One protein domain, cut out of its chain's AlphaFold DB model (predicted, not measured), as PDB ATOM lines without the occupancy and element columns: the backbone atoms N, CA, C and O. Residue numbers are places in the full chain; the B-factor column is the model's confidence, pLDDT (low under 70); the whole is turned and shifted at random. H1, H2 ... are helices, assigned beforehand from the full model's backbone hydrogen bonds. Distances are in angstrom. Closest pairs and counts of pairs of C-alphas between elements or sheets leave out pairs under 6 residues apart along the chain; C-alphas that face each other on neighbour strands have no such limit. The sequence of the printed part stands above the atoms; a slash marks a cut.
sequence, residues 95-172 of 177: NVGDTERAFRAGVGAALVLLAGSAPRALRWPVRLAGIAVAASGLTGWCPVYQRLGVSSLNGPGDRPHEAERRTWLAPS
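What this domain is: This is residues 95 to 172 of the 177 residues of the protein "DUF2892 domain-containing protein" of Acidobacteria bacterium (UniProt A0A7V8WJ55). A long helical hairpin, H1 and H2 side by side, has a small head of short H3 and the looped residues 149 to 172 at the end where H1 begins and H2 ends. The printed part has 78 residues, with three named helices in the order H1, H2, H3 and no named strand, class all helix. It is only just loose, close to compact, with a radius of gyration of the C-alphas of 14.3 A, and elongated, spanning 45 by 25 by 17 A.

Where its parts are: H1, residues 98 to 117, begins at C-alpha 98 (-15.469, 33.878, 51.505) and is 29.6 A long. H2, residues 120 to 139, is 29.6 A long. H3, residues 143 to 148, ends at C-alpha 148 (-22.078, 39.543, 34.299).

How they stand to each other: H1 and H2 touch as a hairpin, opposite ways at a shallow tilt of 20 degrees; their closest C-alphas, of Arg 101 and Gly 137, are 3.9 A apart. H3 is apart from H1, and only just apart from H2, closest 8.4 A. In H3 every O i to N i+4 pair is within hydrogen-bond range; in H1 and H2, 14 of 16 each.

The domain as a whole: The C-alphas farthest apart, of Arg 120 and Glu 164, are 45.8 A apart. The printed part has no cut, both links are tight, and no printed residue is under 70 in pLDDT.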
ATOM      1  N   ASN A  95     -18.403  40.613  45.341       91.44
ATOM      2  CA  ASN A  95     -19.160  39.646  44.538       91.44
ATOM      3  C   ASN A  95     -18.559  38.235  44.562       91.44
ATOM      4  O   ASN A  95     -19.065  37.340  43.886       91.44
ATOM      5  N   VAL A  96     -17.502  38.028  45.347       93.06
ATOM      6  CA  VAL A  96     -16.864  36.728  45.564       93.06
ATOM      7  C   VAL A  96     -17.084  36.305  47.016       93.06
ATOM      8  O   VAL A  96     -16.700  37.037  47.928       93.06
ATOM      9  N   GLY A  97     -17.679  35.129  47.227       91.69
ATOM     10  CA  GLY A  97     -17.881  34.540  48.557       91.69
ATOM     11  C   GLY A  97     -16.569  34.212  49.284       91.69
ATOM     12  O   GLY A  97     -15.527  34.037  48.656       91.69
ATOM     13  N   ASP A  98     -16.609  34.096  50.608       90.81
ATOM     14  CA  ASP A  98     -15.469  33.878  51.505       90.81
ATOM     15  C   ASP A  98     -14.653  32.622  51.153       90.81
ATOM     16  O   ASP A  98     -13.424  32.691  51.057       90.81
ATOM     17  N   THR A  99     -15.303  31.481  50.908       92.44
ATOM     18  CA  THR A  99     -14.583  30.244  50.535       92.44
ATOM     19  C   THR A  99     -13.901  30.381  49.174       92.44
ATOM     20  O   THR A  99     -12.740  30.003  49.002       92.44
ATOM     21  N   GLU A 100     -14.582  30.994  48.203       94.50
ATOM     22  CA  GLU A 100     -13.993  31.256  46.892       94.50
ATOM     23  C   GLU A 100     -12.842  32.271  46.982       94.50
ATOM     24  O   GLU A 100     -11.831  32.123  46.294       94.50
ATOM     25  N   ARG A 101     -12.940  33.267  47.868       94.62
ATOM     26  CA  ARG A 101     -11.864  34.224  48.150       94.62
ATOM     27  C   ARG A 101     -10.617  33.532  48.677       94.62
ATOM     28  O   ARG A 101      -9.531  33.793  48.161       94.62
ATOM     29  N   ALA A 102     -10.768  32.634  49.650       95.31
ATOM     30  CA  ALA A 102      -9.659  31.850  50.189       95.31
ATOM     31  C   ALA A 102      -8.994  31.001  49.095       95.31
ATOM     32  O   ALA A 102      -7.770  31.017  48.950       95.31
ATOM     33  N   PHE A 103      -9.801  30.333  48.264       96.19
ATOM     34  CA  PHE A 103      -9.299  29.547  47.140       96.19
ATOM     35  C   PHE A 103      -8.543  30.410  46.120       96.19
ATOM     36  O   PHE A 103      -7.411  30.090  45.758       96.19
ATOM     37  N   ARG A 104      -9.119  31.540  45.692       97.12
ATOM     38  CA  ARG A 104      -8.481  32.479  44.755       97.12
ATOM     39  C   ARG A 104      -7.186  33.058  45.326       97.12
ATOM     40  O   ARG A 104      -6.178  33.085  44.629       97.12
ATOM     41  N   ALA A 105      -7.171  33.464  46.595       97.75
ATOM     42  CA  ALA A 105      -5.960  33.955  47.248       97.75
ATOM     43  C   ALA A 105      -4.850  32.889  47.250       97.75
ATOM     44  O   ALA A 105      -3.725  33.174  46.839       97.75
ATOM     45  N   GLY A 106      -5.182  31.650  47.630       98.19
ATOM     46  CA  GLY A 106      -4.239  30.531  47.659       98.19
ATOM     47  C   GLY A 106      -3.707  30.155  46.275       98.19
ATOM     48  O   GLY A 106      -2.494  30.106  46.069       98.19
ATOM     49  N   VAL A 107      -4.597  29.943  45.301       98.38
ATOM     50  CA  VAL A 107      -4.220  29.601  43.919       98.38
ATOM     51  C   VAL A 107      -3.415  30.726  43.275       98.38
ATOM     52  O   VAL A 107      -2.386  30.468  42.651       98.38
ATOM     53  N   GLY A 108      -3.839  31.978  43.447       98.38
ATOM     54  CA  GLY A 108      -3.131  33.136  42.919       98.38
ATOM     55  C   GLY A 108      -1.718  33.263  43.492       98.38
ATOM     56  O   GLY A 108      -0.759  33.400  42.733       98.38
ATOM     57  N   ALA A 109      -1.563  33.123  44.814       98.38
ATOM     58  CA  ALA A 109      -0.253  33.124  45.465       98.38
ATOM     59  C   ALA A 109       0.638  31.972  44.968       98.38
ATOM     60  O   ALA A 109       1.806  32.195  44.644       98.38
ATOM     61  N   ALA A 110       0.083  30.763  44.834       98.25
ATOM     62  CA  ALA A 110       0.807  29.613  44.299       98.25
ATOM     63  C   ALA A 110       1.302  29.865  42.866       98.25
ATOM     64  O   ALA A 110       2.472  29.617  42.576       98.25
ATOM     65  N   LEU A 111       0.464  30.428  41.988       98.19
ATOM     66  CA  LEU A 111       0.859  30.795  40.623       98.19
ATOM     67  C   LEU A 111       2.009  31.811  40.615       98.19
ATOM     68  O   LEU A 111       2.963  31.647  39.857       98.19
ATOM     69  N   VAL A 112       1.961  32.833  41.476       98.06
ATOM     70  CA  VAL A 112       3.028  33.843  41.580       98.06
ATOM     71  C   VAL A 112       4.351  33.222  42.029       98.06
ATOM     72  O   VAL A 112       5.388  33.468  41.403       98.06
ATOM     73  N   LEU A 113       4.314  32.411  43.090       98.12
ATOM     74  CA  LEU A 113       5.497  31.783  43.684       98.12
ATOM     75  C   LEU A 113       6.123  30.748  42.743       98.12
ATOM     76  O   LEU A 113       7.342  30.720  42.566       98.12
ATOM     77  N   LEU A 114       5.294  29.934  42.089       97.44
ATOM     78  CA  LEU A 114       5.746  28.853  41.217       97.44
ATOM     79  C   LEU A 114       6.068  29.320  39.794       97.44
ATOM     80  O   LEU A 114       6.707  28.583  39.053       97.44
ATOM     81  N   ALA A 115       5.739  30.552  39.400       96.81
ATOM     82  CA  ALA A 115       6.013  31.045  38.048       96.81
ATOM     83  C   ALA A 115       7.491  30.960  37.621       96.81
ATOM     84  O   ALA A 115       7.784  30.956  36.428       96.81
ATOM     85  N   GLY A 116       8.439  30.897  38.563       95.00
ATOM     86  CA  GLY A 116       9.864  30.719  38.262       95.00
ATOM     87  C   GLY A 116      10.202  29.385  37.580       95.00
ATOM     88  O   GLY A 116      11.161  29.336  36.802       95.00
ATOM     89  N   SER A 117       9.401  28.339  37.818       95.62
ATOM     90  CA  SER A 117       9.559  27.015  37.198       95.62
ATOM     91  C   SER A 117       8.969  26.935  35.786       95.62
ATOM     92  O   SER A 117       9.264  25.993  35.053       95.62
ATOM     93  N   ALA A 118       8.191  27.938  35.362       95.44
ATOM     94  CA  ALA A 118       7.630  28.001  34.018       95.44
ATOM     95  C   ALA A 118       8.701  28.347  32.956       95.44
ATOM     96  O   ALA A 118       9.710  29.008  33.268       95.44
ATOM     97  N   PRO A 119       8.474  27.977  31.675       97.19
ATOM     98  CA  PRO A 119       9.292  28.435  30.553       97.19
ATOM     99  C   PRO A 119       9.453  29.955  30.572       97.19
ATOM    100  O   PRO A 119       8.509  30.670  30.907       97.19
ATOM    101  N   ARG A 120      10.630  30.472  30.192       96.75
ATOM    102  CA  ARG A 120      10.963  31.910  30.306       96.75
ATOM    103  C   ARG A 120       9.883  32.836  29.737       96.75
ATOM    104  O   ARG A 120       9.545  33.818  30.390       96.75
ATOM    105  N   ALA A 121       9.315  32.484  28.584       97.25
ATOM    106  CA  ALA A 121       8.253  33.247  27.928       97.25
ATOM    107  C   ALA A 121       6.946  33.324  28.744       97.25
ATOM    108  O   ALA A 121       6.189  34.279  28.607       97.25
ATOM    109  N   LEU A 122       6.690  32.343  29.615       96.94
ATOM    110  CA  LEU A 122       5.446  32.200  30.369       96.94
ATOM    111  C   LEU A 122       5.547  32.688  31.828       96.94
ATOM    112  O   LEU A 122       4.525  32.873  32.486       96.94
ATOM    113  N   ARG A 123       6.751  32.988  32.330       97.12
ATOM    114  CA  ARG A 123       6.958  33.425  33.725       97.12
ATOM    115  C   ARG A 123       6.171  34.687  34.077       97.12
ATOM    116  O   ARG A 123       5.427  34.698  35.051       97.12
ATOM    117  N   TRP A 124       6.342  35.756  33.298       97.25
ATOM    118  CA  TRP A 124       5.638  37.028  33.511       97.25
ATOM    119  C   TRP A 124       4.115  36.886  33.348       97.25
ATOM    120  O   TRP A 124       3.404  37.310  34.260       97.25
ATOM    121  N   PRO A 125       3.602  36.242  32.279       97.88
ATOM    122  CA  PRO A 125       2.163  36.042  32.128       97.88
ATOM    123  C   PRO A 125       1.537  35.256  33.287       97.88
ATOM    124  O   PRO A 125       0.500  35.661  33.804       97.88
ATOM    125  N   VAL A 126       2.184  34.180  33.755       97.88
ATOM    126  CA  VAL A 126       1.691  33.394  34.904       97.88
ATOM    127  C   VAL A 126       1.726  34.207  36.193       97.88
ATOM    128  O   VAL A 126       0.773  34.142  36.964       97.88
ATOM    129  N   ARG A 127       2.768  35.020  36.417       98.06
ATOM    130  CA  ARG A 127       2.804  35.937  37.570       98.06
ATOM    131  C   ARG A 127       1.653  36.925  37.532       98.06
ATOM    132  O   ARG A 127       0.976  37.072  38.540       98.06
ATOM    133  N   LEU A 128       1.409  37.572  36.396       98.00
ATOM    134  CA  LEU A 128       0.293  38.506  36.267       98.00
ATOM    135  C   LEU A 128      -1.057  37.834  36.510       98.00
ATOM    136  O   LEU A 128      -1.873  38.370  37.255       98.00
ATOM    137  N   ALA A 129      -1.277  36.656  35.921       97.25
ATOM    138  CA  ALA A 129      -2.496  35.889  36.142       97.25
ATOM    139  C   ALA A 129      -2.663  35.531  37.628       97.25
ATOM    140  O   ALA A 129      -3.728  35.750  38.199       97.25
ATOM    141  N   GLY A 130      -1.594  35.061  38.275       98.19
ATOM    142  CA  GLY A 130      -1.579  34.770  39.704       98.19
ATOM    143  C   GLY A 130      -1.881  35.994  40.570       98.19
ATOM    144  O   GLY A 130      -2.717  35.904  41.465       98.19
ATOM    145  N   ILE A 131      -1.280  37.152  40.267       98.12
ATOM    146  CA  ILE A 131      -1.555  38.422  40.960       98.12
ATOM    147  C   ILE A 131      -3.025  38.812  40.796       98.12
ATOM    148  O   ILE A 131      -3.665  39.156  41.783       98.12
ATOM    149  N   ALA A 132      -3.577  38.736  39.584       97.56
ATOM    150  CA  ALA A 132      -4.973  39.089  39.333       97.56
ATOM    151  C   ALA A 132      -5.945  38.178  40.105       97.56
ATOM    152  O   ALA A 132      -6.897  38.664  40.720       97.56
ATOM    153  N   VAL A 133      -5.686  36.866  40.123       97.88
ATOM    154  CA  VAL A 133      -6.490  35.894  40.882       97.88
ATOM    155  C   VAL A 133      -6.354  36.137  42.391       97.88
ATOM    156  O   VAL A 133      -7.368  36.206  43.085       97.88
ATOM    157  N   ALA A 134      -5.134  36.357  42.891       97.75
ATOM    158  CA  ALA A 134      -4.890  36.645  44.303       97.75
ATOM    159  C   ALA A 134      -5.568  37.947  44.745       97.75
ATOM    160  O   ALA A 134      -6.253  37.963  45.763       97.75
ATOM    161  N   ALA A 135      -5.434  39.020  43.958       96.56
ATOM    162  CA  ALA A 135      -6.076  40.303  44.222       96.56
ATOM    163  C   ALA A 135      -7.597  40.150  44.303       96.56
ATOM    164  O   ALA A 135      -8.202  40.653  45.243       96.56
ATOM    165  N   SER A 136      -8.203  39.390  43.385       95.75
ATOM    166  CA  SER A 136      -9.640  39.111  43.427       95.75
ATOM    167  C   SER A 136     -10.069  38.348  44.687       95.75
ATOM    168  O   SER A 136     -11.130  38.627  45.241       95.75
ATOM    169  N   GLY A 137      -9.243  37.416  45.175       95.44
ATOM    170  CA  GLY A 137      -9.486  36.736  46.450       95.44
ATOM    171  C   GLY A 137      -9.366  37.671  47.658       95.44
ATOM    172  O   GLY A 137     -10.240  37.694  48.525       95.44
ATOM    173  N   LEU A 138      -8.322  38.501  47.693       94.38
ATOM    174  CA  LEU A 138      -8.071  39.439  48.789       94.38
ATOM    175  C   LEU A 138      -9.178  40.492  48.903       94.38
ATOM    176  O   LEU A 138      -9.729  40.688  49.988       94.38
ATOM    177  N   THR A 139      -9.548  41.123  47.788       92.06
ATOM    178  CA  THR A 139     -10.555  42.193  47.778       92.06
ATOM    179  C   THR A 139     -11.990  41.675  47.842       92.06
ATOM    180  O   THR A 139     -12.884  42.420  48.229       92.06
ATOM    181  N   GLY A 140     -12.232  40.411  47.472       92.75
ATOM    182  CA  GLY A 140     -13.590  39.882  47.314       92.75
ATOM    183  C   GLY A 140     -14.314  40.416  46.078       92.75
ATOM    184  O   GLY A 140     -15.525  40.237  45.945       92.75
ATOM    185  N   TRP A 141     -13.581  41.062  45.170       93.06
ATOM    186  CA  TRP A 141     -14.118  41.661  43.959       93.06
ATOM    187  C   TRP A 141     -13.570  40.972  42.711       93.06
ATOM    188  O   TRP A 141     -12.372  40.717  42.569       93.06
ATOM    189  N   CYS A 142     -14.462  40.677  41.775       93.75
ATOM    190  CA  CYS A 142     -14.153  40.083  40.489       93.75
ATOM    191  C   CYS A 142     -14.787  40.905  39.356       93.75
ATOM    192  O   CYS A 142     -16.019  40.983  39.280       93.75
ATOM    193  N   PRO A 143     -13.983  41.448  38.421       92.25
ATOM    194  CA  PRO A 143     -14.502  42.269  37.327       92.25
ATOM    195  C   PRO A 143     -15.410  41.478  36.379       92.25
ATOM    196  O   PRO A 143     -16.374  42.018  35.844       92.25
ATOM    197  N   VAL A 144     -15.146  40.179  36.196       92.69
ATOM    198  CA  VAL A 144     -15.975  39.304  35.353       92.69
ATOM    199  C   VAL A 144     -17.360  39.126  35.970       92.69
ATOM    200  O   VAL A 144     -18.363  39.289  35.283       92.69
ATOM    201  N   TYR A 145     -17.428  38.859  37.275       92.88
ATOM    202  CA  TYR A 145     -18.703  38.737  37.984       92.88
ATOM    203  C   TYR A 145     -19.470  40.058  37.990       92.88
ATOM    204  O   TYR A 145     -20.676  40.060  37.763       92.88
ATOM    205  N   GLN A 146     -18.775  41.190  38.149       89.81
ATOM    206  CA  GLN A 146     -19.399  42.508  38.049       89.81
ATOM    207  C   GLN A 146     -20.001  42.733  36.662       89.81
ATOM    208  O   GLN A 146     -21.155  43.139  36.568       89.81
ATOM    209  N   ARG A 147     -19.257  42.425  35.595       91.31
ATOM    210  CA  ARG A 147     -19.732  42.584  34.215       91.31
ATOM    211  C   ARG A 147     -20.924  41.682  33.890       91.31
ATOM    212  O   ARG A 147     -21.790  42.080  33.124       91.31
ATOM    213  N   LEU A 148     -20.963  40.479  34.458       91.50
ATOM    214  CA  LEU A 148     -22.078  39.543  34.299       91.50
ATOM    215  C   LEU A 148     -23.255  39.851  35.246       91.50
ATOM    216  O   LEU A 148     -24.321  39.244  35.125       91.50
ATOM    217  N   GLY A 149     -23.081  40.784  36.186       89.81
ATOM    218  CA  GLY A 149     -24.065  41.089  37.221       89.81
ATOM    219  C   GLY A 149     -24.398  39.864  38.068       89.81
ATOM    220  O   GLY A 149     -25.573  39.611  38.321       89.81
ATOM    221  N   VAL A 150     -23.387  39.071  38.433       91.19
ATOM    222  CA  VAL A 150     -23.532  37.875  39.273       91.19
ATOM    223  C   VAL A 150     -22.643  37.950  40.510       91.19
ATOM    224  O   VAL A 150     -21.681  38.716  40.557       91.19
ATOM    225  N   SER A 151     -22.965  37.140  41.511       91.44
ATOM    226  CA  SER A 151     -22.204  36.989  42.746       91.44
ATOM    227  C   SER A 151     -22.208  35.532  43.210       91.44
ATOM    228  O   SER A 151     -23.206  34.827  43.021       91.44
ATOM    229  N   SER A 152     -21.108  35.076  43.816       92.25
ATOM    230  CA  SER A 152     -21.040  33.784  44.524       92.25
ATOM    231  C   SER A 152     -21.313  33.893  46.028       92.25
ATOM    232  O   SER A 152     -21.486  32.879  46.701       92.25
ATOM    233  N   LEU A 153     -21.427  35.116  46.546       88.62
ATOM    234  CA  LEU A 153     -21.687  35.439  47.953       88.62
ATOM    235  C   LEU A 153     -23.026  34.848  48.413       88.62
ATOM    236  O   LEU A 153     -23.991  34.991  47.672       88.62
ATOM    237  N   ASN A 154     -23.104  34.186  49.571       85.25
ATOM    238  CA  ASN A 154     -24.290  33.445  50.070       85.25
ATOM    239  C   ASN A 154     -24.714  32.230  49.207       85.25
ATOM    240  O   ASN A 154     -25.821  31.708  49.347       85.25
ATOM    241  N   GLY A 155     -23.865  31.788  48.275       87.25
ATOM    242  CA  GLY A 155     -24.087  30.559  47.516       87.25
ATOM    243  C   GLY A 155     -23.708  29.308  48.321       87.25
ATOM    244  O   GLY A 155     -22.982  29.408  49.311       87.25
ATOM    245  N   PRO A 156     -24.089  28.105  47.854       86.06
ATOM    246  CA  PRO A 156     -23.746  26.837  48.511       86.06
ATOM    247  C   PRO A 156     -22.232  26.581  48.577       86.06
ATOM    248  O   PRO A 156     -21.778  25.743  49.344       86.06
ATOM    249  N   GLY A 157     -21.454  27.293  47.760       83.38
ATOM    250  CA  GLY A 157     -19.998  27.249  47.735       83.38
ATOM    251  C   GLY A 157     -19.286  28.192  48.690       83.38
ATOM    252  O   GLY A 157     -18.079  28.067  48.852       83.38
ATOM    253  N   ASP A 158     -20.004  29.159  49.260       86.25
ATOM    254  CA  ASP A 158     -19.443  30.172  50.151       86.25
ATOM    255  C   ASP A 158     -19.445  29.655  51.593       86.25
ATOM    256  O   ASP A 158     -18.399  29.379  52.179       86.25
ATOM    257  N   ARG A 159     -20.645  29.435  52.128       84.75
ATOM    258  CA  ARG A 159     -20.907  28.860  53.446       84.75
ATOM    259  C   ARG A 159     -22.075  27.886  53.277       84.75
ATOM    260  O   ARG A 159     -23.215  28.334  53.283       84.75
ATOM    261  N   PRO A 160     -21.824  26.582  53.063       84.12
ATOM    262  CA  PRO A 160     -22.870  25.641  52.653       84.12
ATOM    263  C   PRO A 160     -24.062  25.581  53.609       84.12
ATOM    264  O   PRO A 160     -25.199  25.440  53.171       84.12
ATOM    265  N   HIS A 161     -23.786  25.696  54.905       83.81
ATOM    266  CA  HIS A 161     -24.788  25.644  55.959       83.81
ATOM    267  C   HIS A 161     -25.623  26.949  56.031       83.81
ATOM    268  O   HIS A 161     -26.811  26.916  56.336       83.81
ATOM    269  N   GLU A 162     -25.047  28.080  55.605       83.44
ATOM    270  CA  GLU A 162     -25.673  29.413  55.634       83.44
ATOM    271  C   GLU A 162     -26.306  29.789  54.288       83.44
ATOM    272  O   GLU A 162     -26.718  30.933  54.084       83.44
ATOM    273  N   ALA A 163     -26.285  28.870  53.321       82.69
ATOM    274  CA  ALA A 163     -26.611  29.169  51.940       82.69
ATOM    275  C   ALA A 163     -28.102  29.493  51.785       82.69
ATOM    276  O   ALA A 163     -28.967  28.630  51.904       82.69
ATOM    277  N   GLU A 164     -28.396  30.736  51.411       80.12
ATOM    278  CA  GLU A 164     -29.763  31.221  51.171       80.12
ATOM    279  C   GLU A 164     -30.317  30.747  49.817       80.12
ATOM    280  O   GLU A 164     -31.487  30.937  49.489       80.12
ATOM    281  N   ARG A 165     -29.475  30.112  48.993       82.62
ATOM    282  CA  ARG A 165     -29.841  29.636  47.658       82.62
ATOM    283  C   ARG A 165     -29.106  28.366  47.258       82.62
ATOM    284  O   ARG A 165     -28.036  28.040  47.762       82.62
ATOM    285  N   ARG A 166     -29.664  27.683  46.257       84.94
ATOM    286  CA  ARG A 166     -29.112  26.434  45.701       84.94
ATOM    287  C   ARG A 166     -28.125  26.641  44.554       84.94
ATOM    288  O   ARG A 166     -27.373  25.728  44.231       84.94
ATOM    289  N   THR A 167     -28.138  27.802  43.906       87.75
ATOM    290  CA  THR A 167     -27.249  28.089  42.776       87.75
ATOM    291  C   THR A 167     -25.945  28.712  43.254       87.75
ATOM    292  O   THR A 167     -25.936  29.587  44.118       87.75
ATOM    293  N   TRP A 168     -24.829  28.287  42.654       86.50
ATOM    294  CA  TRP A 168     -23.510  28.846  42.962       86.50
ATOM    295  C   TRP A 168     -23.465  30.354  42.691       86.50
ATOM    296  O   TRP A 168     -23.223  31.153  43.594       86.50
ATOM    297  N   LEU A 169     -23.778  30.741  41.451       90.69
ATOM    298  CA  LEU A 169     -23.911  32.135  41.038       90.69
ATOM    299  C   LEU A 169     -25.380  32.550  41.043       90.69
ATOM    300  O   LEU A 169     -26.247  31.811  40.571       90.69
ATOM    301  N   ALA A 170     -25.642  33.750  41.543       87.62
ATOM    302  CA  ALA A 170     -26.938  34.412  41.454       87.62
ATOM    303  C   ALA A 170     -26.767  35.851  40.964       87.62
ATOM    304  O   ALA A 170     -25.648  36.370  41.027       87.62
ATOM    305  N   PRO A 171     -27.837  36.498  40.467       87.19
ATOM    306  CA  PRO A 171     -27.807  37.919  40.159       87.19
ATOM    307  C   PRO A 171     -27.288  38.725  41.353       87.19
ATOM    308  O   PRO A 171     -27.734  38.540  42.481       87.19
ATOM    309  N   SER A 172     -26.317  39.604  41.114       79.25
ATOM    310  CA  SER A 172     -25.910  40.592  42.114       79.25
ATOM    311  C   SER A 172     -26.979  41.678  42.222       79.25
ATOM    312  O   SER A 172     -27.577  42.012  41.199       79.25
TER     313      SER A 172